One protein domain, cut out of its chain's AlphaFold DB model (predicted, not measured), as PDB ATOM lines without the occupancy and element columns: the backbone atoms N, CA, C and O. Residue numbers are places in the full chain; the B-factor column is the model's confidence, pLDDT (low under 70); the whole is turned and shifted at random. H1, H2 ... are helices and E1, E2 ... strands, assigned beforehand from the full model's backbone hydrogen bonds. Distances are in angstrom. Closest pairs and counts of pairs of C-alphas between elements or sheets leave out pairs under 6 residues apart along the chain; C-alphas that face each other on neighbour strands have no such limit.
ATOM      1  N   GLN A  45      81.658  26.936  26.483       61.53
ATOM      2  CA  GLN A  45      80.234  26.688  26.274       61.53
ATOM      3  C   GLN A  45      79.637  26.230  27.598       61.53
ATOM      4  O   GLN A  45      79.827  25.086  28.016       61.53
ATOM      5  N   ASN A  46      78.950  27.159  28.258       79.00
ATOM      6  CA  ASN A  46      78.231  26.926  29.498       79.00
ATOM      7  C   ASN A  46      77.269  25.739  29.347       79.00
ATOM      8  O   ASN A  46      76.469  25.674  28.409       79.00
ATOM      9  N   LEU A  47      77.314  24.802  30.292       83.38
ATOM     10  CA  LEU A  47      76.558  23.548  30.225       83.38
ATOM     11  C   LEU A  47      75.040  23.780  30.162       83.38
ATOM     12  O   LEU A  47      74.317  22.965  29.587       83.38
ATOM     13  N   CYS A  48      74.561  24.904  30.704       84.50
ATOM     14  CA  CYS A  48      73.150  25.281  30.668       84.50
ATOM     15  C   CYS A  48      72.656  25.692  29.265       84.50
ATOM     16  O   CYS A  48      71.489  25.463  28.933       84.50
ATOM     17  N   ASP A  49      73.524  26.226  28.398       85.62
ATOM     18  CA  ASP A  49      73.126  26.648  27.046       85.62
ATOM     19  C   ASP A  49      72.704  25.443  26.183       85.62
ATOM     20  O   ASP A  49      71.736  25.522  25.423       85.62
ATOM     21  N   PHE A  50      73.334  24.276  26.384       83.25
ATOM     22  CA  PHE A  50      72.937  23.016  25.740       83.25
ATOM     23  C   PHE A  50      71.541  22.509  26.139       83.25
ATOM     24  O   PHE A  50      70.982  21.669  25.424       83.25
ATOM     25  N   VAL A  51      71.001  22.968  27.273       77.44
ATOM     26  CA  VAL A  51      69.658  22.610  27.758       77.44
ATOM     27  C   VAL A  51      68.628  23.618  27.265       77.44
ATOM     28  O   VAL A  51      67.583  23.217  26.764       77.44
ATOM     29  N   ARG A  52      68.951  24.914  27.304       75.56
ATOM     30  CA  ARG A  52      68.066  25.993  26.832       75.56
ATOM     31  C   ARG A  52      67.768  25.937  25.335       75.56
ATOM     32  O   ARG A  52      66.663  26.275  24.923       75.56
ATOM     33  N   VAL A  53      68.743  25.529  24.520       73.69
ATOM     34  CA  VAL A  53      68.602  25.479  23.051       73.69
ATOM     35  C   VAL A  53      67.799  24.260  22.573       73.69
ATOM     36  O   VAL A  53      67.141  24.330  21.538       73.69
ATOM     37  N   ASP A  54      67.847  23.140  23.297       67.44
ATOM     38  CA  ASP A  54      67.185  21.888  22.904       67.44
ATOM     39  C   ASP A  54      66.837  21.082  24.183       67.44
ATOM     40  O   ASP A  54      67.647  20.247  24.633       67.44
ATOM     41  N   PRO A  55      65.679  21.404  24.810       64.69
ATOM     42  CA  PRO A  55      65.332  20.999  26.169       64.69
ATOM     43  C   PRO A  55      65.200  19.488  26.324       64.69
ATOM     44  O   PRO A  55      64.681  18.767  25.474       64.69
ATOM     45  N   ILE A  56      65.705  18.999  27.453       64.75
ATOM     46  CA  ILE A  56      65.894  17.571  27.688       64.75
ATOM     47  C   ILE A  56      64.553  16.934  28.048       64.75
ATOM     48  O   ILE A  56      63.958  17.284  29.069       64.75
ATOM     49  N   GLU A  57      64.119  15.977  27.221       58.22
ATOM     50  CA  GLU A  57      62.806  15.329  27.306       58.22
ATOM     51  C   GLU A  57      62.393  14.953  28.749       58.22
ATOM     52  O   GLU A  57      63.217  14.504  29.560       58.22
ATOM     53  N   PRO A  58      61.099  15.097  29.098       52.78
ATOM     54  CA  PRO A  58      60.601  14.931  30.464       52.78
ATOM     55  C   PRO A  58      60.562  13.470  30.954       52.78
ATOM     56  O   PRO A  58      60.035  13.206  32.028       52.78
ATOM     57  N   ASN A  59      61.134  12.519  30.211       48.62
ATOM     58  CA  ASN A  59      60.878  11.077  30.339       48.62
ATOM     59  C   ASN A  59      61.417  10.415  31.627       48.62
ATOM     60  O   ASN A  59      61.181   9.228  31.840       48.62
ATOM     61  N   LEU A  60      62.096  11.162  32.507       55.16
ATOM     62  CA  LEU A  60      62.146  10.828  33.934       55.16
ATOM     63  C   LEU A  60      61.022  11.589  34.645       55.16
ATOM     64  O   LEU A  60      61.195  12.743  35.043       55.16
ATOM     65  N   PHE A  61      59.878  10.921  34.801       57.09
ATOM     66  CA  PHE A  61      58.812  11.366  35.692       57.09
ATOM     67  C   PHE A  61      59.348  11.395  37.129       57.09
ATOM     68  O   PHE A  61      59.796  10.369  37.643       57.09
ATOM     69  N   ILE A  62      59.312  12.567  37.764       58.16
ATOM     70  CA  ILE A  62      59.572  12.713  39.198       58.16
ATOM     71  C   ILE A  62      58.235  12.447  39.908       58.16
ATOM     72  O   ILE A  62      57.291  13.208  39.692       58.16
ATOM     73  N   PRO A  63      58.098  11.364  40.696       53.41
ATOM     74  CA  PRO A  63      56.835  11.027  41.336       53.41
ATOM     75  C   PRO A  63      56.624  11.854  42.608       53.41
ATOM     76  O   PRO A  63      57.443  11.796  43.521       53.41
ATOM     77  N   GLY A  64      55.485  12.542  42.695       59.00
ATOM     78  CA  GLY A  64      55.088  13.335  43.863       59.00
ATOM     79  C   GLY A  64      55.383  14.829  43.724       59.00
ATOM     80  O   GLY A  64      55.959  15.283  42.737       59.00
ATOM     81  N   GLU A  65      54.946  15.603  44.715       65.50
ATOM     82  CA  GLU A  65      55.224  17.038  44.786       65.50
ATOM     83  C   GLU A  65      56.673  17.268  45.232       65.50
ATOM     84  O   GLU A  65      57.152  16.653  46.186       65.50
ATOM     85  N   ILE A  66      57.384  18.156  44.533       70.88
ATOM     86  CA  ILE A  66      58.734  18.565  44.924       70.88
ATOM     87  C   ILE A  66      58.589  19.625  46.021       70.88
ATOM     88  O   ILE A  66      58.080  20.715  45.761       70.88
ATOM     89  N   GLY A  67      59.026  19.301  47.241       72.94
ATOM     90  CA  GLY A  67      59.094  20.256  48.349       72.94
ATOM     91  C   GLY A  67      60.068  21.416  48.079       72.94
ATOM     92  O   GLY A  67      60.795  21.388  47.081       72.94
ATOM     93  N   PRO A  68      60.109  22.456  48.933       83.06
ATOM     94  CA  PRO A  68      60.926  23.639  48.677       83.06
ATOM     95  C   PRO A  68      62.412  23.280  48.530       83.06
ATOM     96  O   PRO A  68      63.022  22.688  49.421       83.06
ATOM     97  N   VAL A  69      62.997  23.641  47.388       86.81
ATOM     98  CA  VAL A  69      64.410  23.379  47.088       86.81
ATOM     99  C   VAL A  69      65.220  24.637  47.372       86.81
ATOM    100  O   VAL A  69      64.898  25.700  46.843       86.81
ATOM    101  N   ILE A  70      66.269  24.520  48.183       88.00
ATOM    102  CA  ILE A  70      67.169  25.623  48.542       88.00
ATOM    103  C   ILE A  70      68.562  25.311  47.994       88.00
ATOM    104  O   ILE A  70      69.187  24.325  48.383       88.00
ATOM    105  N   MET A  71      69.039  26.143  47.069       90.38
ATOM    106  CA  MET A  71      70.344  26.004  46.427       90.38
ATOM    107  C   MET A  71      71.371  26.918  47.092       90.38
ATOM    108  O   MET A  71      71.223  28.141  47.073       90.38
ATOM    109  N   PHE A  72      72.437  26.320  47.608       86.94
ATOM    110  CA  PHE A  72      73.631  26.986  48.106       86.94
ATOM    111  C   PHE A  72      74.698  26.913  47.015       86.94
ATOM    112  O   PHE A  72      75.252  25.841  46.776       86.94
ATOM    113  N   TYR A  73      74.952  28.020  46.315       86.38
ATOM    114  CA  TYR A  73      75.928  28.067  45.219       86.38
ATOM    115  C   TYR A  73      76.734  29.375  45.225       86.38
ATOM    116  O   TYR A  73      76.414  30.327  45.939       86.38
ATOM    117  N   ASN A  74      77.828  29.412  44.472       84.50
ATOM    118  CA  ASN A  74      78.753  30.541  44.407       84.50
ATOM    119  C   ASN A  74      78.562  31.328  43.100       84.50
ATOM    120  O   ASN A  74      79.030  30.907  42.045       84.50
ATOM    121  N   GLU A  75      77.925  32.500  43.160       85.56
ATOM    122  CA  GLU A  75      77.658  33.317  41.961       85.56
ATOM    123  C   GLU A  75      78.926  33.862  41.278       85.56
ATOM    124  O   GLU A  75      78.879  34.250  40.113       85.56
ATOM    125  N   SER A  76      80.069  33.876  41.977       83.25
ATOM    126  CA  SER A  76      81.364  34.293  41.412       83.25
ATOM    127  C   SER A  76      82.085  33.172  40.648       83.25
ATOM    128  O   SER A  76      83.161  33.402  40.097       83.25
ATOM    129  N   GLU A  77      81.533  31.957  40.625       80.50
ATOM    130  CA  GLU A  77      82.136  30.778  40.005       80.50
ATOM    131  C   GLU A  77      81.257  30.261  38.849       80.50
ATOM    132  O   GLU A  77      80.169  29.734  39.098       80.50
ATOM    133  N   PRO A  78      81.725  30.334  37.585       83.00
ATOM    134  CA  PRO A  78      80.936  29.917  36.423       83.00
ATOM    135  C   PRO A  78      80.418  28.475  36.494       83.00
ATOM    136  O   PRO A  78      79.329  28.192  36.007       83.00
ATOM    137  N   GLN A  79      81.168  27.564  37.120       82.62
ATOM    138  CA  GLN A  79      80.796  26.150  37.237       82.62
ATOM    139  C   GLN A  79      79.658  25.928  38.246       82.62
ATOM    140  O   GLN A  79      78.728  25.171  37.965       82.62
ATOM    141  N   SER A  80      79.699  26.626  39.383       85.19
ATOM    142  CA  SER A  80      78.613  26.660  40.365       85.19
ATOM    143  C   SER A  80      77.333  27.246  39.755       85.19
ATOM    144  O   SER A  80      76.254  26.665  39.888       85.19
ATOM    145  N   VAL A  81      77.464  28.344  38.998       88.19
ATOM    146  CA  VAL A  81      76.356  28.978  38.262       88.19
ATOM    147  C   VAL A  81      75.765  28.042  37.201       88.19
ATOM    148  O   VAL A  81      74.542  27.943  37.103       88.19
ATOM    149  N   ASP A  82      76.592  27.314  36.446       88.19
ATOM    150  CA  ASP A  82      76.131  26.337  35.449       88.19
ATOM    151  C   ASP A  82      75.332  25.192  36.083       88.19
ATOM    152  O   ASP A  82      74.233  24.881  35.620       88.19
ATOM    153  N   LEU A  83      75.834  24.588  37.165       89.06
ATOM    154  CA  LEU A  83      75.122  23.524  37.881       89.06
ATOM    155  C   LEU A  83      73.805  24.027  38.497       89.06
ATOM    156  O   LEU A  83      72.784  23.344  38.393       89.06
ATOM    157  N   ALA A  84      73.793  25.236  39.068       90.56
ATOM    158  CA  ALA A  84      72.572  25.871  39.569       90.56
ATOM    159  C   ALA A  84      71.569  26.177  38.441       90.56
ATOM    160  O   ALA A  84      70.356  26.070  38.629       90.56
ATOM    161  N   CYS A  85      72.059  26.529  37.251       90.69
ATOM    162  CA  CYS A  85      71.241  26.742  36.062       90.69
ATOM    163  C   CYS A  85      70.596  25.427  35.591       90.69
ATOM    164  O   CYS A  85      69.378  25.377  35.442       90.69
ATOM    165  N   LEU A  86      71.366  24.335  35.487       89.75
ATOM    166  CA  LEU A  86      70.846  22.995  35.163       89.75
ATOM    167  C   LEU A  86      69.789  22.499  36.167       89.75
ATOM    168  O   LEU A  86      68.841  21.821  35.772       89.75
ATOM    169  N   LEU A  87      69.931  22.836  37.453       89.62
ATOM    170  CA  LEU A  87      68.947  22.498  38.483       89.62
ATOM    171  C   LEU A  87      67.666  23.346  38.379       89.62
ATOM    172  O   LEU A  87      66.573  22.807  38.550       89.62
ATOM    173  N   ARG A  88      67.765  24.636  38.026       89.19
ATOM    174  CA  ARG A  88      66.595  25.505  37.774       89.19
ATOM    175  C   ARG A  88      65.738  25.033  36.593       89.19
ATOM    176  O   ARG A  88      64.523  25.177  36.654       89.19
ATOM    177  N   GLU A  89      66.327  24.404  35.575       86.19
ATOM    178  CA  GLU A  89      65.578  23.766  34.471       86.19
ATOM    179  C   GLU A  89      64.771  22.521  34.930       86.19
ATOM    180  O   GLU A  89      63.898  22.040  34.208       86.19
ATOM    181  N   ILE A  90      65.040  21.983  36.130       85.25
ATOM    182  CA  ILE A  90      64.293  20.867  36.745       85.25
ATOM    183  C   ILE A  90      63.325  21.380  37.819       85.25
ATOM    184  O   ILE A  90      62.209  20.875  37.932       85.25
ATOM    185  N   VAL A  91      63.742  22.384  38.597       86.94
ATOM    186  CA  VAL A  91      62.945  23.012  39.657       86.94
ATOM    187  C   VAL A  91      62.985  24.542  39.496       86.94
ATOM    188  O   VAL A  91      63.792  25.214  40.142       86.94
ATOM    189  N   PRO A  92      62.094  25.129  38.669       83.94
ATOM    190  CA  PRO A  92      62.094  26.570  38.382       83.94
ATOM    191  C   PRO A  92      61.848  27.471  39.601       83.94
ATOM    192  O   PRO A  92      62.155  28.661  39.566       83.94
ATOM    193  N   HIS A  93      61.293  26.910  40.678       84.94
ATOM    194  CA  HIS A  93      60.986  27.604  41.931       84.94
ATOM    195  C   HIS A  93      62.034  27.365  43.034       84.94
ATOM    196  O   HIS A  93      61.768  27.648  44.199       84.94
ATOM    197  N   ALA A  94      63.212  26.830  42.693       86.75
ATOM    198  CA  ALA A  94      64.288  26.631  43.657       86.75
ATOM    199  C   ALA A  94      64.855  27.976  44.156       86.75
ATOM    200  O   ALA A  94      65.313  28.815  43.371       86.75
ATOM    201  N   TYR A  95      64.849  28.158  45.475       88.00
ATOM    202  CA  TYR A  95      65.414  29.316  46.160       88.00
ATOM    203  C   TYR A  95      66.943  29.320  46.061       88.00
ATOM    204  O   TYR A  95      67.575  28.275  45.912       88.00
ATOM    205  N   HIS A  96      67.549  30.501  46.167       87.50
ATOM    206  CA  HIS A  96      68.998  30.683  46.139       87.50
ATOM    207  C   HIS A  96      69.485  31.343  47.431       87.50
ATOM    208  O   HIS A  96      68.972  32.392  47.819       87.50
ATOM    209  N   THR A  97      70.508  30.745  48.038       85.06
ATOM    210  CA  THR A  97      71.340  31.347  49.083       85.06
ATOM    211  C   THR A  97      72.793  31.371  48.586       85.06
ATOM    212  O   THR A  97      73.327  30.303  48.284       85.06
ATOM    213  N   PRO A  98      73.462  32.532  48.488       82.44
ATOM    214  CA  PRO A  98      74.849  32.580  48.036       82.44
ATOM    215  C   PRO A  98      75.795  31.998  49.095       82.44
ATOM    216  O   PRO A  98      75.626  32.245  50.290       82.44
ATOM    217  N   ILE A  99      76.814  31.248  48.668       75.88
ATOM    218  CA  ILE A  99      77.886  30.772  49.557       75.88
ATOM    219  C   ILE A  99      78.813  31.942  49.914       75.88
ATOM    220  O   ILE A  99      79.389  32.580  49.028       75.88
ATOM    221  N   GLU A 100      79.017  32.201  51.207       67.94
ATOM    222  CA  GLU A 100      79.908  33.280  51.656       67.94
ATOM    223  C   GLU A 100      81.391  32.866  51.581       67.94
ATOM    224  O   GLU A 100      81.966  32.292  52.502       67.94
ATOM    225  N   LEU A 101      82.043  33.198  50.461       55.75
ATOM    226  CA  LEU A 101      83.436  32.845  50.126       55.75
ATOM    227  C   LEU A 101      84.534  33.298  51.113       55.75
ATOM    228  O   LEU A 101      85.688  32.893  50.968       55.75
ATOM    229  N   SER A 102      84.228  34.127  52.111       52.22
ATOM    230  CA  SER A 102      85.180  34.514  53.169       52.22
ATOM    231  C   SER A 102      85.538  33.349  54.115       52.22
ATOM    232  O   SER A 102      86.464  33.456  54.926       52.22
ATOM    233  N   LEU A 103      84.818  32.230  54.005       51.25
ATOM    234  CA  LEU A 103      84.730  31.151  54.981       51.25
ATOM    235  C   LEU A 103      85.557  29.899  54.604       51.25
ATOM    236  O   LEU A 103      85.001  28.863  54.244       51.25
ATOM    237  N   LYS A 104      86.891  29.985  54.744       52.25
ATOM    238  CA  LYS A 104      87.875  28.900  54.479       52.25
ATOM    239  C   LYS A 104      87.397  27.479  54.853       52.25
ATOM    240  O   LYS A 104      87.041  27.253  56.013       52.25
ATOM    241  N   GLY A 105      87.579  26.506  53.954       50.44
ATOM    242  CA  GLY A 105      87.811  25.078  54.238       50.44
ATOM    243  C   GLY A 105      86.663  24.225  54.789       50.44
ATOM    244  O   GLY A 105      86.496  23.086  54.366       50.44
ATOM    245  N   GLY A 106      85.909  24.728  55.766       51.62
ATOM    246  CA  GLY A 106      84.912  23.945  56.513       51.62
ATOM    247  C   GLY A 106      83.714  24.746  57.021       51.62
ATOM    248  O   GLY A 106      82.825  24.188  57.658       51.62
ATOM    249  N   MET A 107      83.652  26.051  56.737       57.47
ATOM    250  CA  MET A 107      82.553  26.913  57.188       57.47
ATOM    251  C   MET A 107      81.416  27.064  56.161       57.47
ATOM    252  O   MET A 107      80.324  27.475  56.543       57.47
ATOM    253  N   VAL A 108      81.585  26.592  54.918       64.31
ATOM    254  CA  VAL A 108      80.458  26.356  53.985       64.31
ATOM    255  C   VAL A 108      79.457  25.354  54.586       64.31
ATOM    256  O   VAL A 108      78.247  25.555  54.521       64.31
ATOM    257  N   CYS A 109      79.952  24.321  55.277       61.72
ATOM    258  CA  CYS A 109      79.104  23.412  56.049       61.72
ATOM    259  C   CYS A 109      78.445  24.095  57.254       61.72
ATOM    260  O   CYS A 109      77.288  23.812  57.545       61.72
ATOM    261  N   MET A 110      79.130  25.027  57.926       60.22
ATOM    262  CA  MET A 110      78.506  25.813  58.997       60.22
ATOM    263  C   MET A 110      77.342  26.658  58.470       60.22
ATOM    264  O   MET A 110      76.308  26.692  59.128       60.22
ATOM    265  N   GLN A 111      77.455  27.253  57.276       66.06
ATOM    266  CA  GLN A 111      76.360  28.005  56.653       66.06
ATOM    267  C   GLN A 111      75.099  27.135  56.491       66.06
ATOM    268  O   GLN A 111      74.021  27.562  56.902       66.06
ATOM    269  N   LEU A 112      75.247  25.895  56.003       68.69
ATOM    270  CA  LEU A 112      74.159  24.908  55.922       68.69
ATOM    271  C   LEU A 112      73.585  24.562  57.310       68.69
ATOM    272  O   LEU A 112      72.374  24.585  57.500       68.69
ATOM    273  N   LEU A 113      74.450  24.288  58.295       64.06
ATOM    274  CA  LEU A 113      74.053  23.944  59.671       64.06
ATOM    275  C   LEU A 113      73.341  25.089  60.412       64.06
ATOM    276  O   LEU A 113      72.583  24.830  61.346       64.06
ATOM    277  N   THR A 114      73.594  26.342  60.024       66.19
ATOM    278  CA  THR A 114      72.936  27.537  60.581       66.19
ATOM    279  C   THR A 114      71.726  28.013  59.779       66.19
ATOM    280  O   THR A 114      71.016  28.905  60.246       66.19
ATOM    281  N   HIS A 115      71.474  27.458  58.590       71.69
ATOM    282  CA  HIS A 115      70.314  27.850  57.797       71.69
ATOM    283  C   HIS A 115      69.030  27.332  58.469       71.69
ATOM    284  O   HIS A 115      68.971  26.152  58.835       71.69
ATOM    285  N   PRO A 116      67.990  28.170  58.648       67.69
ATOM    286  CA  PRO A 116      66.704  27.686  59.131       67.69
ATOM    287  C   PRO A 116      66.168  26.660  58.128       67.69
ATOM    288  O   PRO A 116      66.060  26.958  56.944       67.69
ATOM    289  N   SER A 117      65.869  25.451  58.599       66.44
ATOM    290  CA  SER A 117      65.377  24.356  57.759       66.44
ATOM    291  C   SER A 117      64.027  23.854  58.250       66.44
ATOM    292  O   SER A 117      63.817  23.682  59.455       66.44
ATOM    293  N   THR A 118      63.106  23.615  57.318       66.06
ATOM    294  CA  THR A 118      61.780  23.047  57.601       66.06
ATOM    295  C   THR A 118      61.651  21.601  57.090       66.06
ATOM    296  O   THR A 118      62.312  21.210  56.121       66.06
ATOM    297  N   PRO A 119      60.835  20.746  57.743       64.12
ATOM    298  CA  PRO A 119      60.617  19.377  57.282       64.12
ATOM    299  C   PRO A 119      59.971  19.354  55.892       64.12
ATOM    300  O   PRO A 119      58.907  19.931  55.694       64.12
ATOM    301  N   GLY A 120      60.591  18.648  54.943       66.50
ATOM    302  CA  GLY A 120      60.139  18.618  53.544       66.50
ATOM    303  C   GLY A 120      60.887  19.573  52.609       66.50
ATOM    304  O   GLY A 120      60.510  19.690  51.449       66.50
ATOM    305  N   GLU A 121      61.964  20.212  53.069       76.25
ATOM    306  CA  GLU A 121      62.927  20.889  52.194       76.25
ATOM    307  C   GLU A 121      63.971  19.931  51.597       76.25
ATOM    308  O   GLU A 121      64.323  18.897  52.188       76.25
ATOM    309  N   LEU A 122      64.497  20.313  50.430       80.88
ATOM    310  CA  LEU A 122      65.650  19.706  49.759       80.88
ATOM    311  C   LEU A 122      66.771  20.742  49.682       80.88
ATOM    312  O   LEU A 122      66.626  21.774  49.025       80.88
ATOM    313  N   HIS A 123      67.898  20.474  50.337       84.31
ATOM    314  CA  HIS A 123      69.034  21.397  50.354       84.31
ATOM    315  C   HIS A 123      70.079  20.924  49.340       84.31
ATOM    316  O   HIS A 123      70.529  19.778  49.397       84.31
ATOM    317  N   VAL A 124      70.469  21.784  48.400       86.81
ATOM    318  CA  VAL A 124      71.448  21.447  47.356       86.81
ATOM    319  C   VAL A 124      72.658  22.365  47.455       86.81
ATOM    320  O   VAL A 124      72.550  23.564  47.225       86.81
ATOM    321  N   LEU A 125      73.814  21.797  47.783       85.50
ATOM    322  CA  LEU A 125      75.098  22.483  47.883       85.50
ATOM    323  C   LEU A 125      75.904  22.289  46.593       85.50
ATOM    324  O   LEU A 125      76.079  21.158  46.141       85.50
ATOM    325  N   ILE A 126      76.407  23.380  46.011       86.81
ATOM    326  CA  ILE A 126      77.081  23.387  44.707       86.81
ATOM    327  C   ILE A 126      78.442  24.090  44.801       86.81
ATOM    328  O   ILE A 126      78.511  25.276  45.124       86.81
ATOM    329  N   THR A 127      79.534  23.387  44.477       78.88
ATOM    330  CA  THR A 127      80.917  23.882  44.665       78.88
ATOM    331  C   THR A 127      81.867  23.495  43.519       78.88
ATOM    332  O   THR A 127      81.656  22.499  42.824       78.88
ATOM    333  N   SER A 128      82.977  24.221  43.340       73.38
ATOM    334  CA  SER A 128      84.166  23.680  42.661       73.38
ATOM    335  C   SER A 128      85.242  23.282  43.663       73.38
ATOM    336  O   SER A 128      85.443  23.921  44.699       73.38
ATOM    337  N   GLN A 129      85.964  22.204  43.359       64.62
ATOM    338  CA  GLN A 129      86.960  21.673  44.270       64.62
ATOM    339  C   GLN A 129      88.360  22.241  44.000       64.62
ATOM    340  O   GLN A 129      89.065  21.815  43.084       64.62
ATOM    341  N   ARG A 130      88.807  23.130  44.893       50.94
ATOM    342  CA  ARG A 130      90.224  23.204  45.305       50.94
ATOM    343  C   ARG A 130      90.467  22.656  46.714       50.94
ATOM    344  O   ARG A 130      91.610  22.365  47.053       50.94
ATOM    345  N   GLU A 131      89.426  22.523  47.534       47.78
ATOM    346  CA  GLU A 131      89.553  22.133  48.942       47.78
ATOM    347  C   GLU A 131      89.362  20.619  49.133       47.78
ATOM    348  O   GLU A 131      88.492  19.987  48.533       47.78
ATOM    349  N   ILE A 132      90.234  20.013  49.943       44.59
ATOM    350  CA  ILE A 132      90.368  18.550  50.062       44.59
ATOM    351  C   ILE A 132      89.316  17.937  51.004       44.59
ATOM    352  O   ILE A 132      89.083  16.734  50.932       44.59
ATOM    353  N   MET A 133      88.661  18.734  51.857       43.31
ATOM    354  CA  MET A 133      87.620  18.247  52.769       43.31
ATOM    355  C   MET A 133      86.358  17.824  51.994       43.31
ATOM    356  O   MET A 133      85.742  18.671  51.347       43.31
ATOM    357  N   PRO A 134      85.957  16.540  52.043       47.97
ATOM    358  CA  PRO A 134      84.701  16.085  51.472       47.97
ATOM    359  C   PRO A 134      83.577  16.199  52.507       47.97
ATOM    360  O   PRO A 134      83.772  15.815  53.653       47.97
ATOM    361  N   PHE A 135      82.392  16.607  52.049       53.94
ATOM    362  CA  PHE A 135      81.101  16.481  52.727       53.94
ATOM    363  C   PHE A 135      80.941  17.110  54.132       53.94
ATOM    364  O   PHE A 135      81.798  17.079  55.011       53.94
ATOM    365  N   CYS A 136      79.739  17.608  54.406       53.94
ATOM    366  CA  CYS A 136      79.325  17.994  55.753       53.94
ATOM    367  C   CYS A 136      78.968  16.741  56.580       53.94
ATOM    368  O   CYS A 136      77.797  16.489  56.857       53.94
ATOM    369  N   GLU A 137      79.963  15.913  56.941       46.03
ATOM    370  CA  GLU A 137      79.776  14.611  57.633       46.03
ATOM    371  C   GLU A 137      79.061  14.705  58.999       46.03
ATOM    372  O   GLU A 137      78.654  13.699  59.588       46.03
ATOM    373  N   THR A 138      78.842  15.926  59.486       42.03
ATOM    374  CA  THR A 138      77.837  16.270  60.489       42.03
ATOM    375  C   THR A 138      76.437  15.795  60.081       42.03
ATOM    376  O   THR A 138      75.644  16.553  59.522       42.03
ATOM    377  N   GLN A 139      76.092  14.553  60.442       41.41
ATOM    378  CA  GLN A 139      74.701  14.096  60.518       41.41
ATOM    379  C   GLN A 139      73.908  15.102  61.365       41.41
ATOM    380  O   GLN A 139      74.091  15.146  62.584       41.41
ATOM    381  N   VAL A 140      73.033  15.906  60.752       39.66
ATOM    382  CA  VAL A 140      72.187  16.840  61.508       39.66
ATOM    383  C   VAL A 140      71.258  16.019  62.403       39.66
ATOM    384  O   VAL A 140      70.455  15.207  61.933       39.66
ATOM    385  N   PHE A 141      71.432  16.165  63.717       37.25
ATOM    386  CA  PHE A 141      70.828  15.289  64.720       37.25
ATOM    387  C   PHE A 141      69.332  15.573  64.902       37.25
ATOM    388  O   PHE A 141      68.925  16.318  65.788       37.25
ATOM    389  N   GLY A 142      68.510  14.906  64.098       38.75
ATOM    390  CA  GLY A 142      67.053  14.950  64.192       38.75
ATOM    391  C   GLY A 142      66.437  14.177  63.035       38.75
ATOM    392  O   GLY A 142      66.429  12.945  63.043       38.75
ATOM    393  N   SER A 143      66.011  14.911  62.015       43.12
ATOM    394  CA  SER A 143      65.761  14.424  60.661       43.12
ATOM    395  C   SER A 143      66.381  15.430  59.696       43.12
ATOM    396  O   SER A 143      65.970  16.589  59.681       43.12
ATOM    397  N   LEU A 144      67.378  14.999  58.926       46.84
ATOM    398  CA  LEU A 144      68.014  15.832  57.906       46.84
ATOM    399  C   LEU A 144      66.964  16.304  56.878       46.84
ATOM    400  O   LEU A 144      66.249  15.441  56.351       46.84
ATOM    401  N   PRO A 145      66.904  17.600  56.496       51.53
ATOM    402  CA  PRO A 145      66.530  17.911  55.121       51.53
ATOM    403  C   PRO A 145      67.510  17.136  54.237       51.53
ATOM    404  O   PRO A 145      68.716  17.120  54.498       51.53
ATOM    405  N   THR A 146      67.004  16.401  53.250       64.56
ATOM    406  CA  THR A 146      67.893  15.586  52.411       64.56
ATOM    407  C   THR A 146      68.843  16.523  51.682       64.56
ATOM    408  O   THR A 146      68.404  17.522  51.110       64.56
ATOM    409  N   GLN A 147      70.138  16.227  51.752       75.19
ATOM    410  CA  GLN A 147      71.170  17.086  51.186       75.19
ATOM    411  C   GLN A 147      71.736  16.441  49.928       75.19
ATOM    412  O   GLN A 147      72.184  15.295  49.985       75.19
ATOM    413  N   ILE A 148      71.782  17.194  48.831       82.75
ATOM    414  CA  ILE A 148      72.589  16.880  47.647       82.75
ATOM    415  C   ILE A 148      73.832  17.783  47.671       82.75
ATOM    416  O   ILE A 148      73.703  18.996  47.779       82.75
ATOM    417  N   GLU A 149      75.030  17.216  47.546       83.81
ATOM    418  CA  GLU A 149      76.248  17.942  47.155       83.81
ATOM    419  C   GLU A 149      76.510  17.644  45.672       83.81
ATOM    420  O   GLU A 149      76.544  16.478  45.276       83.81
ATOM    421  N   ALA A 150      76.698  18.680  44.859       85.88
ATOM    422  CA  ALA A 150      77.120  18.573  43.466       85.88
ATOM    423  C   ALA A 150      78.393  19.405  43.276       85.88
ATOM    424  O   ALA A 150      78.344  20.636  43.313       85.88
ATOM    425  N   ARG A 151      79.540  18.747  43.084       81.69
ATOM    426  CA  ARG A 151      80.837  19.427  42.971       81.69
ATOM    427  C   ARG A 151      81.567  19.114  41.674       81.69
ATOM    428  O   ARG A 151      81.523  17.978  41.211       81.69
ATOM    429  N   ARG A 152      82.314  20.076  41.124       82.25
ATOM    430  CA  ARG A 152      83.316  19.795  40.076       82.25
ATOM    431  C   ARG A 152      84.644  19.402  40.720       82.25
ATOM    432  O   ARG A 152      85.254  20.219  41.410       82.25
ATOM    433  N   THR A 153      85.119  18.194  40.444       74.12
ATOM    434  CA  THR A 153      86.430  17.684  40.855       74.12
ATOM    435  C   THR A 153      87.345  17.592  39.631       74.12
ATOM    436  O   THR A 153      86.981  17.014  38.611       74.12
ATOM    437  N   VAL A 154      88.553  18.158  39.738       71.31
ATOM    438  CA  VAL A 154      89.589  18.095  38.694       71.31
ATOM    439  C   VAL A 154      90.862  17.507  39.299       71.31
ATOM    440  O   VAL A 154      91.490  18.133  40.151       71.31
ATOM    441  N   LEU A 155      91.251  16.305  38.873       67.25
ATOM    442  CA  LEU A 155      92.484  15.656  39.338       67.25
ATOM    443  C   LEU A 155      93.674  16.012  38.430       67.25
ATOM    444  O   LEU A 155      93.571  15.997  37.205       67.25
ATOM    445  N   SER A 156      94.855  16.245  38.993       57.44
ATOM    446  CA  SER A 156      96.073  16.444  38.192       57.44
ATOM    447  C   SER A 156      96.499  15.144  37.491       57.44
ATOM    448  O   SER A 156      96.614  14.111  38.146       57.44
ATOM    449  N   GLY A 157      96.763  15.176  36.176       53.22
ATOM    450  CA  GLY A 157      97.524  14.115  35.489       53.22
ATOM    451  C   GLY A 157      97.060  13.677  34.090       53.22
ATOM    452  O   GLY A 157      97.911  13.329  33.279       53.22
ATOM    453  N   THR A 158      95.759  13.682  33.767       49.84
ATOM    454  CA  THR A 158      95.257  13.285  32.428       49.84
ATOM    455  C   THR A 158      94.015  14.076  32.004       49.84
ATOM    456  O   THR A 158      93.343  14.677  32.837       49.84
ATOM    457  N   HIS A 159      93.644  14.020  30.720       45.78
ATOM    458  CA  HIS A 159      92.403  14.621  30.208       45.78
ATOM    459  C   HIS A 159      91.102  13.918  30.658       45.78
ATOM    460  O   HIS A 159      90.029  14.457  30.421       45.78
ATOM    461  N   ARG A 160      91.158  12.744  31.308       54.97
ATOM    462  CA  ARG A 160      89.974  12.041  31.862       54.97
ATOM    463  C   ARG A 160      89.698  12.380  33.334       54.97
ATOM    464  O   ARG A 160      89.026  11.626  34.031       54.97
ATOM    465  N   ASN A 161      90.263  13.481  33.821       68.81
ATOM    466  CA  ASN A 161      90.321  13.790  35.246       68.81
ATOM    467  C   ASN A 161      89.326  14.869  35.716       68.81
ATOM    468  O   ASN A 161      89.357  15.222  36.893       68.81
ATOM    469  N   ASP A 162      88.494  15.408  34.825       78.75
ATOM    470  CA  ASP A 162      87.467  16.410  35.129       78.75
ATOM    471  C   ASP A 162      86.095  15.729  35.181       78.75
ATOM    472  O   ASP A 162      85.662  15.091  34.215       78.75
ATOM    473  N   PHE A 163      85.430  15.806  36.328       82.94
ATOM    474  CA  PHE A 163      84.143  15.164  36.561       82.94
ATOM    475  C   PHE A 163      83.338  15.906  37.623       82.94
ATOM    476  O   PHE A 163      83.875  16.588  38.495       82.94
ATOM    477  N   PHE A 164      82.023  15.740  37.562       84.12
ATOM    478  CA  PHE A 164      81.114  16.192  38.599       84.12
ATOM    479  C   PHE A 164      80.832  15.040  39.565       84.12
ATOM    480  O   PHE A 164      80.168  14.077  39.177       84.12
ATOM    481  N   THR A 165      81.322  15.124  40.804       81.75
ATOM    482  CA  THR A 165      80.875  14.217  41.872       81.75
ATOM    483  C   THR A 165      79.531  14.702  42.393       81.75
ATOM    484  O   THR A 165      79.393  15.859  42.797       81.75
ATOM    485  N   PHE A 166      78.571  13.790  42.465       82.31
ATOM    486  CA  PHE A 166      77.349  13.957  43.236       82.31
ATOM    487  C   PHE A 166      77.417  13.099  44.498       82.31
ATOM    488  O   PHE A 166      77.855  11.946  44.459       82.31
ATOM    489  N   SER A 167      76.949  13.656  45.608       76.75
ATOM    490  CA  SER A 167      76.720  12.953  46.869       76.75
ATOM    491  C   SER A 167      75.322  13.286  47.376       76.75
ATOM    492  O   SER A 167      74.865  14.419  47.225       76.75
ATOM    493  N   ILE A 168      74.638  12.326  47.992       77.19
ATOM    494  CA  ILE A 168      73.360  12.556  48.673       77.19
ATOM    495  C   ILE A 168      73.357  11.890  50.047       77.19
ATOM    496  O   ILE A 168      73.682  10.706  50.160       77.19
ATOM    497  N   LEU A 169      72.955  12.640  51.078       71.25
ATOM    498  CA  LEU A 169      72.560  12.093  52.378       71.25
ATOM    499  C   LEU A 169      71.036  12.079  52.482       71.25
ATOM    500  O   LEU A 169      70.406  13.128  52.618       71.25
ATOM    501  N   ALA A 170      70.465  10.876  52.467       65.00
ATOM    502  CA  ALA A 170      69.043  10.621  52.666       65.00
ATOM    503  C   ALA A 170      68.819   9.700  53.880       65.00
ATOM    504  O   ALA A 170      69.746   9.064  54.386       65.00
ATOM    505  N   ASN A 171      67.569   9.576  54.340       55.72
ATOM    506  CA  ASN A 171      67.227   8.840  55.570       55.72
ATOM    507  C   ASN A 171      67.662   7.358  55.591       55.72
ATOM    508  O   ASN A 171      67.847   6.798  56.671       55.72
ATOM    509  N   GLY A 172      67.836   6.725  54.425       53.53
ATOM    510  CA  GLY A 172      68.325   5.347  54.310       53.53
ATOM    511  C   GLY A 172      69.838   5.193  54.095       53.53
ATOM    512  O   GLY A 172      70.299   4.058  54.035       53.53
ATOM    513  N   GLY A 173      70.611   6.282  53.983       61.41
ATOM    514  CA  GLY A 173      72.072   6.234  53.837       61.41
ATOM    515  C   GLY A 173      72.655   7.249  52.847       61.41
ATOM    516  O   GLY A 173      71.981   8.181  52.409       61.41
ATOM    517  N   GLN A 174      73.932   7.049  52.508       70.56
ATOM    518  CA  GLN A 174      74.700   7.893  51.591       70.56
ATOM    519  C   GLN A 174      74.878   7.220  50.226       70.56
ATOM    520  O   GLN A 174      75.138   6.017  50.157       70.56
ATOM    521  N   MET A 175      74.783   7.993  49.147       70.19
ATOM    522  CA  MET A 175      75.108   7.549  47.787       70.19
ATOM    523  C   MET A 175      76.061   8.554  47.139       70.19
ATOM    524  O   MET A 175      75.874   9.758  47.292       70.19
ATOM    525  N   PHE A 176      77.048   8.050  46.397       74.06
ATOM    526  CA  PHE A 176      77.985   8.835  45.595       74.06
ATOM    527  C   PHE A 176      77.995   8.325  44.151       74.06
ATOM    528  O   PHE A 176      77.928   7.111  43.938       74.06
ATOM    529  N   PHE A 177      78.152   9.219  43.177       76.44
ATOM    530  CA  PHE A 177      78.522   8.861  41.803       76.44
ATOM    531  C   PHE A 177      79.210  10.030  41.089       76.44
ATOM    532  O   PHE A 177      78.999  11.189  41.436       76.44
ATOM    533  N   ASP A 178      80.002   9.723  40.063       80.94
ATOM    534  CA  ASP A 178      80.744  10.706  39.272       80.94
ATOM    535  C   ASP A 178      80.228  10.755  37.826       80.94
ATOM    536  O   ASP A 178      79.966   9.717  37.209       80.94
ATOM    537  N   VAL A 179      80.105  11.961  37.267       82.94
ATOM    538  CA  VAL A 179      79.737  12.216  35.864       82.94
ATOM    539  C   VAL A 179      80.916  12.883  35.155       82.94
ATOM    540  O   VAL A 179      81.264  14.017  35.465       82.94
ATOM    541  N   GLU A 180      81.536  12.184  34.202       83.88
ATOM    542  CA  GLU A 180      82.667  12.690  33.404       83.88
ATOM    543  C   GLU A 180      82.294  13.995  32.679       83.88
ATOM    544  O   GLU A 180      81.306  14.033  31.939       83.88
ATOM    545  N   ASN A 181      83.076  15.059  32.883       84.81
ATOM    546  CA  ASN A 181      82.809  16.372  32.310       84.81
ATOM    547  C   ASN A 181      83.524  16.533  30.963       84.81
ATOM    548  O   ASN A 181      84.740  16.707  30.915       84.81
ATOM    549  N   LYS A 182      82.761  16.496  29.867       83.69
ATOM    550  CA  LYS A 182      83.272  16.703  28.500       83.69
ATOM    551  C   LYS A 182      82.910  18.070  27.910       83.69
ATOM    552  O   LYS A 182      83.153  18.281  26.725       83.69
ATOM    553  N   HIS A 183      82.310  18.965  28.706       82.00
ATOM    554  CA  HIS A 183      81.811  20.282  28.272       82.00
ATOM    555  C   HIS A 183      80.910  20.209  27.027       82.00
ATOM    556  O   HIS A 183      80.938  21.083  26.165       82.00
ATOM    557  N   ASP A 184      80.119  19.139  26.922       85.06
ATOM    558  CA  ASP A 184      79.297  18.836  25.754       85.06
ATOM    559  C   ASP A 184      77.820  18.604  26.114       85.06
ATOM    560  O   ASP A 184      77.428  18.435  27.274       85.06
ATOM    561  N   ARG A 185      76.970  18.540  25.083       84.38
ATOM    562  CA  ARG A 185      75.531  18.298  25.253       84.38
ATOM    563  C   ARG A 185      75.214  16.947  25.916       84.38
ATOM    564  O   ARG A 185      74.159  16.817  26.536       84.38
ATOM    565  N   ILE A 186      76.091  15.946  25.804       84.50
ATOM    566  CA  ILE A 186      75.908  14.647  26.470       84.50
ATOM    567  C   ILE A 186      76.171  14.791  27.974       84.50
ATOM    568  O   ILE A 186      75.369  14.309  28.772       84.50
ATOM    569  N   THR A 187      77.213  15.530  28.368       86.12
ATOM    570  CA  THR A 187      77.484  15.911  29.764       86.12
ATOM    571  C   THR A 187      76.280  16.637  30.362       86.12
ATOM    572  O   THR A 187      75.733  16.172  31.360       86.12
ATOM    573  N   ALA A 188      75.784  17.701  29.718       86.06
ATOM    574  CA  ALA A 188      74.609  18.441  30.194       86.06
ATOM    575  C   ALA A 188      73.366  17.539  30.368       86.06
ATOM    576  O   ALA A 188      72.665  17.628  31.381       86.06
ATOM    577  N   LYS A 189      73.132  16.600  29.436       83.69
ATOM    578  CA  LYS A 189      72.072  15.582  29.560       83.69
ATOM    579  C   LYS A 189      72.272  14.656  30.757       83.69
ATOM    580  O   LYS A 189      71.324  14.430  31.507       83.69
ATOM    581  N   ASN A 190      73.487  14.158  30.967       85.31
ATOM    582  CA  ASN A 190      73.805  13.268  32.083       85.31
ATOM    583  C   ASN A 190      73.664  13.971  33.444       85.31
ATOM    584  O   ASN A 190      73.162  13.359  34.383       85.31
ATOM    585  N   LEU A 191      74.029  15.254  33.546       87.75
ATOM    586  CA  LEU A 191      73.876  16.053  34.769       87.75
ATOM    587  C   LEU A 191      72.403  16.324  35.113       87.75
ATOM    588  O   LEU A 191      72.003  16.188  36.267       87.75
ATOM    589  N   VAL A 192      71.565  16.631  34.119       86.56
ATOM    590  CA  VAL A 192      70.116  16.782  34.337       86.56
ATOM    591  C   VAL A 192      69.464  15.449  34.714       86.56
ATOM    592  O   VAL A 192      68.606  15.415  35.595       86.56
ATOM    593  N   LEU A 193      69.889  14.332  34.114       83.62
ATOM    594  CA  LEU A 193      69.438  12.994  34.517       83.62
ATOM    595  C   LEU A 193      69.888  12.634  35.943       83.62
ATOM    596  O   LEU A 193      69.096  12.063  36.692       83.62
ATOM    597  N   ALA A 194      71.107  13.010  36.340       85.12
ATOM    598  CA  ALA A 194      71.619  12.850  37.700       85.12
ATOM    599  C   ALA A 194      70.779  13.627  38.727       85.12
ATOM    600  O   ALA A 194      70.286  13.031  39.685       85.12
ATOM    601  N   PHE A 195      70.531  14.923  38.505       86.19
ATOM    602  CA  PHE A 195      69.661  15.714  39.382       86.19
ATOM    603  C   PHE A 195      68.227  15.153  39.436       86.19
ATOM    604  O   PHE A 195      67.697  14.980  40.533       86.19
ATOM    605  N   LYS A 196      67.613  14.786  38.297       83.50
ATOM    606  CA  LYS A 196      66.275  14.148  38.277       83.50
ATOM    607  C   LYS A 196      66.248  12.833  39.073       83.50
ATOM    608  O   LYS A 196      65.285  12.584  39.796       83.50
ATOM    609  N   MET A 197      67.297  12.012  38.974       80.56
ATOM    610  CA  MET A 197      67.433  10.776  39.753       80.56
ATOM    611  C   MET A 197      67.510  11.069  41.255       80.56
ATOM    612  O   MET A 197      66.741  10.494  42.017       80.56
ATOM    613  N   LEU A 198      68.369  12.003  41.671       81.56
ATOM    614  CA  LEU A 198      68.563  12.372  43.077       81.56
ATOM    615  C   LEU A 198      67.302  12.974  43.716       81.56
ATOM    616  O   LEU A 198      66.949  12.607  44.835       81.56
ATOM    617  N   ILE A 199      66.583  13.839  42.993       80.38
ATOM    618  CA  ILE A 199      65.300  14.407  43.441       80.38
ATOM    619  C   ILE A 199      64.235  13.301  43.572       80.38
ATOM    620  O   ILE A 199      63.475  13.282  44.538       80.38
ATOM    621  N   SER A 200      64.217  12.323  42.661       76.88
ATOM    622  CA  SER A 200      63.335  11.150  42.760       76.88
ATOM    623  C   SER A 200      63.706  10.228  43.940       76.88
ATOM    624  O   SER A 200      62.827   9.767  44.672       76.88
ATOM    625  N   THR A 201      65.001  10.013  44.208       74.19
ATOM    626  CA  THR A 201      65.500   9.294  45.401       74.19
ATOM    627  C   THR A 201      65.103   9.998  46.701       74.19
ATOM    628  O   THR A 201      64.734   9.330  47.667       74.19
ATOM    629  N   TYR A 202      65.133  11.333  46.717       75.06
ATOM    630  CA  TYR A 202      64.658  12.148  47.831       75.06
ATOM    631  C   TYR A 202      63.154  11.959  48.085       75.06
ATOM    632  O   TYR A 202      62.781  11.503  49.166       75.06
ATOM    633  N   ILE A 203      62.297  12.242  47.096       70.81
ATOM    634  CA  ILE A 203      60.832  12.250  47.284       70.81
ATOM    635  C   ILE A 203      60.291  10.838  47.562       70.81
ATOM    636  O   ILE A 203      59.387  10.664  48.376       70.81
ATOM    637  N   SER A 204      60.878   9.804  46.952       68.31
ATOM    638  CA  SER A 204      60.519   8.406  47.242       68.31
ATOM    639  C   SER A 204      61.006   7.903  48.609       68.31
ATOM    640  O   SER A 204      60.604   6.817  49.036       68.31
ATOM    641  N   GLY A 205      61.892   8.643  49.287       57.84
ATOM    642  CA  GLY A 205      62.485   8.273  50.574       57.84
ATOM    643  C   GLY A 205      63.397   7.037  50.543       57.84
ATOM    644  O   GLY A 205      63.875   6.619  51.600       57.84
TER     645      GLY A 205
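This is residues 45 to 205 of the 378 residues of an uncharacterized protein of Haemonchus contortus (UniProt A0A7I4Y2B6). A twisted sheet of six strands has two helices over one face, H2 over E3 and the long H4 over E4 and E5, crossing each other at a steep angle, while the small H3 is over part of the opposite face. The short H1 touches the beginning of H4, and two long links, residues 53 to 68 and 129 to 145, run round the outside of the body. The printed part has 161 residues, with four named helices and six named strands in the order H1 E1 H2 E2 H3 E3 E4 E5 E6 H4. The sheet is mixed, in the order E2 E1 E3 E4 E5 E6, and the class is mixed, helices and strands. The whole is compact, with a radius of gyration of the C-alphas of 15.1 A and spans of 40 by 37 by 26 A.

The sheet runs, strand beside strand, E2 of residues 95 to 98, E1 of 69 to 73, E3 of 122 to 128, E4 of 146 to 154, E5 of 162 to 170 and E6 of 173 to 180; E2 and E6 are its edge strands. E3 and E4 are parallel at 12 degrees, with N 125 and O 148 at 2.8 A, within hydrogen-bond range. E1 is parallel to E3, with N 72 and O 124 at 2.8 A, and E2 is parallel to E1, with N 71 and O 95 at 2.8 A. E4, E5 and E6 form a meander, each strand the antiparallel neighbour of the one before, and E4 and E5 are a hairpin, as are E5 and E6. N 149 and O 167 are 2.8 A apart, and N 166 and O 177 are 2.8 A apart. H2, residues 78 to 88, is on the sheet at a height of 7.6 A, over E3 and along the strands, at 13 degrees to E3 on the local plane; the closest C-alphas of H2 and E3, those of Ser 80 and Thr 127, are 5.6 A apart. H4, residues 185 to 203, is on the same face at a height of 8.5 A, over E4 and E5 and along the strands. H2 and H4 touch, the same way at a steep tilt of 56 degrees, with the C-alphas of Leu 86 and Val 192 closest at 6.3 A; H4 does so with residues 188 to 195 alone. H1, residues 49 to 52, is not on the sheet and touches H4, which meets it with residues 185 to 189 alone; the C-alphas of Phe 50 and Arg 185 are closest, 5.4 A apart. H3, residues 107 to 114, is on the opposite face from H2 and H4 at a height of 9.8 A, only just over E3, where 3 of its 8 C-alphas fall. E1, H2 and E2 make a strand-helix-strand unit, two parallel neighbour strands with a helix between them in the chain, and its crossover is right-handed. E2, H3 and E3 make a split unit, with E1 between its strands in the sheet, and its crossover is right-handed too. In H2, H3 and H4 every O i to N i+4 pair is within hydrogen-bond range; H1 is too short for such a pair.

E4 and E5 are the longest strands by residues, 25.8 A and 26.1 A from first to last C-alpha; E6 measures 23.9 A, E3 20.2 A, E1 12.6 A and E2 10.2 A. H4 measures 27.2 A, H2 15.1 A, H3 10.2 A and H1 5.1 A. H1 begins at C-alpha 49 at (73.126, 26.648, 27.046), E4 begins at C-alpha 146 at (67.893, 15.586, 52.411), and H4 ends at C-alpha 203 at (60.832, 12.250, 47.284).

The two C-alphas farthest apart, those of Glu 65 and Gly 157, are 43.4 A apart. The printed part has no cut. The links H1 to E1 and E3 to E4 are long, of 16 and 17 residues. The mean pLDDT of the printed part is 71.9, and 64 residues are under 70, among them residues 54 to 65, 100 to 114 and 129 to 146.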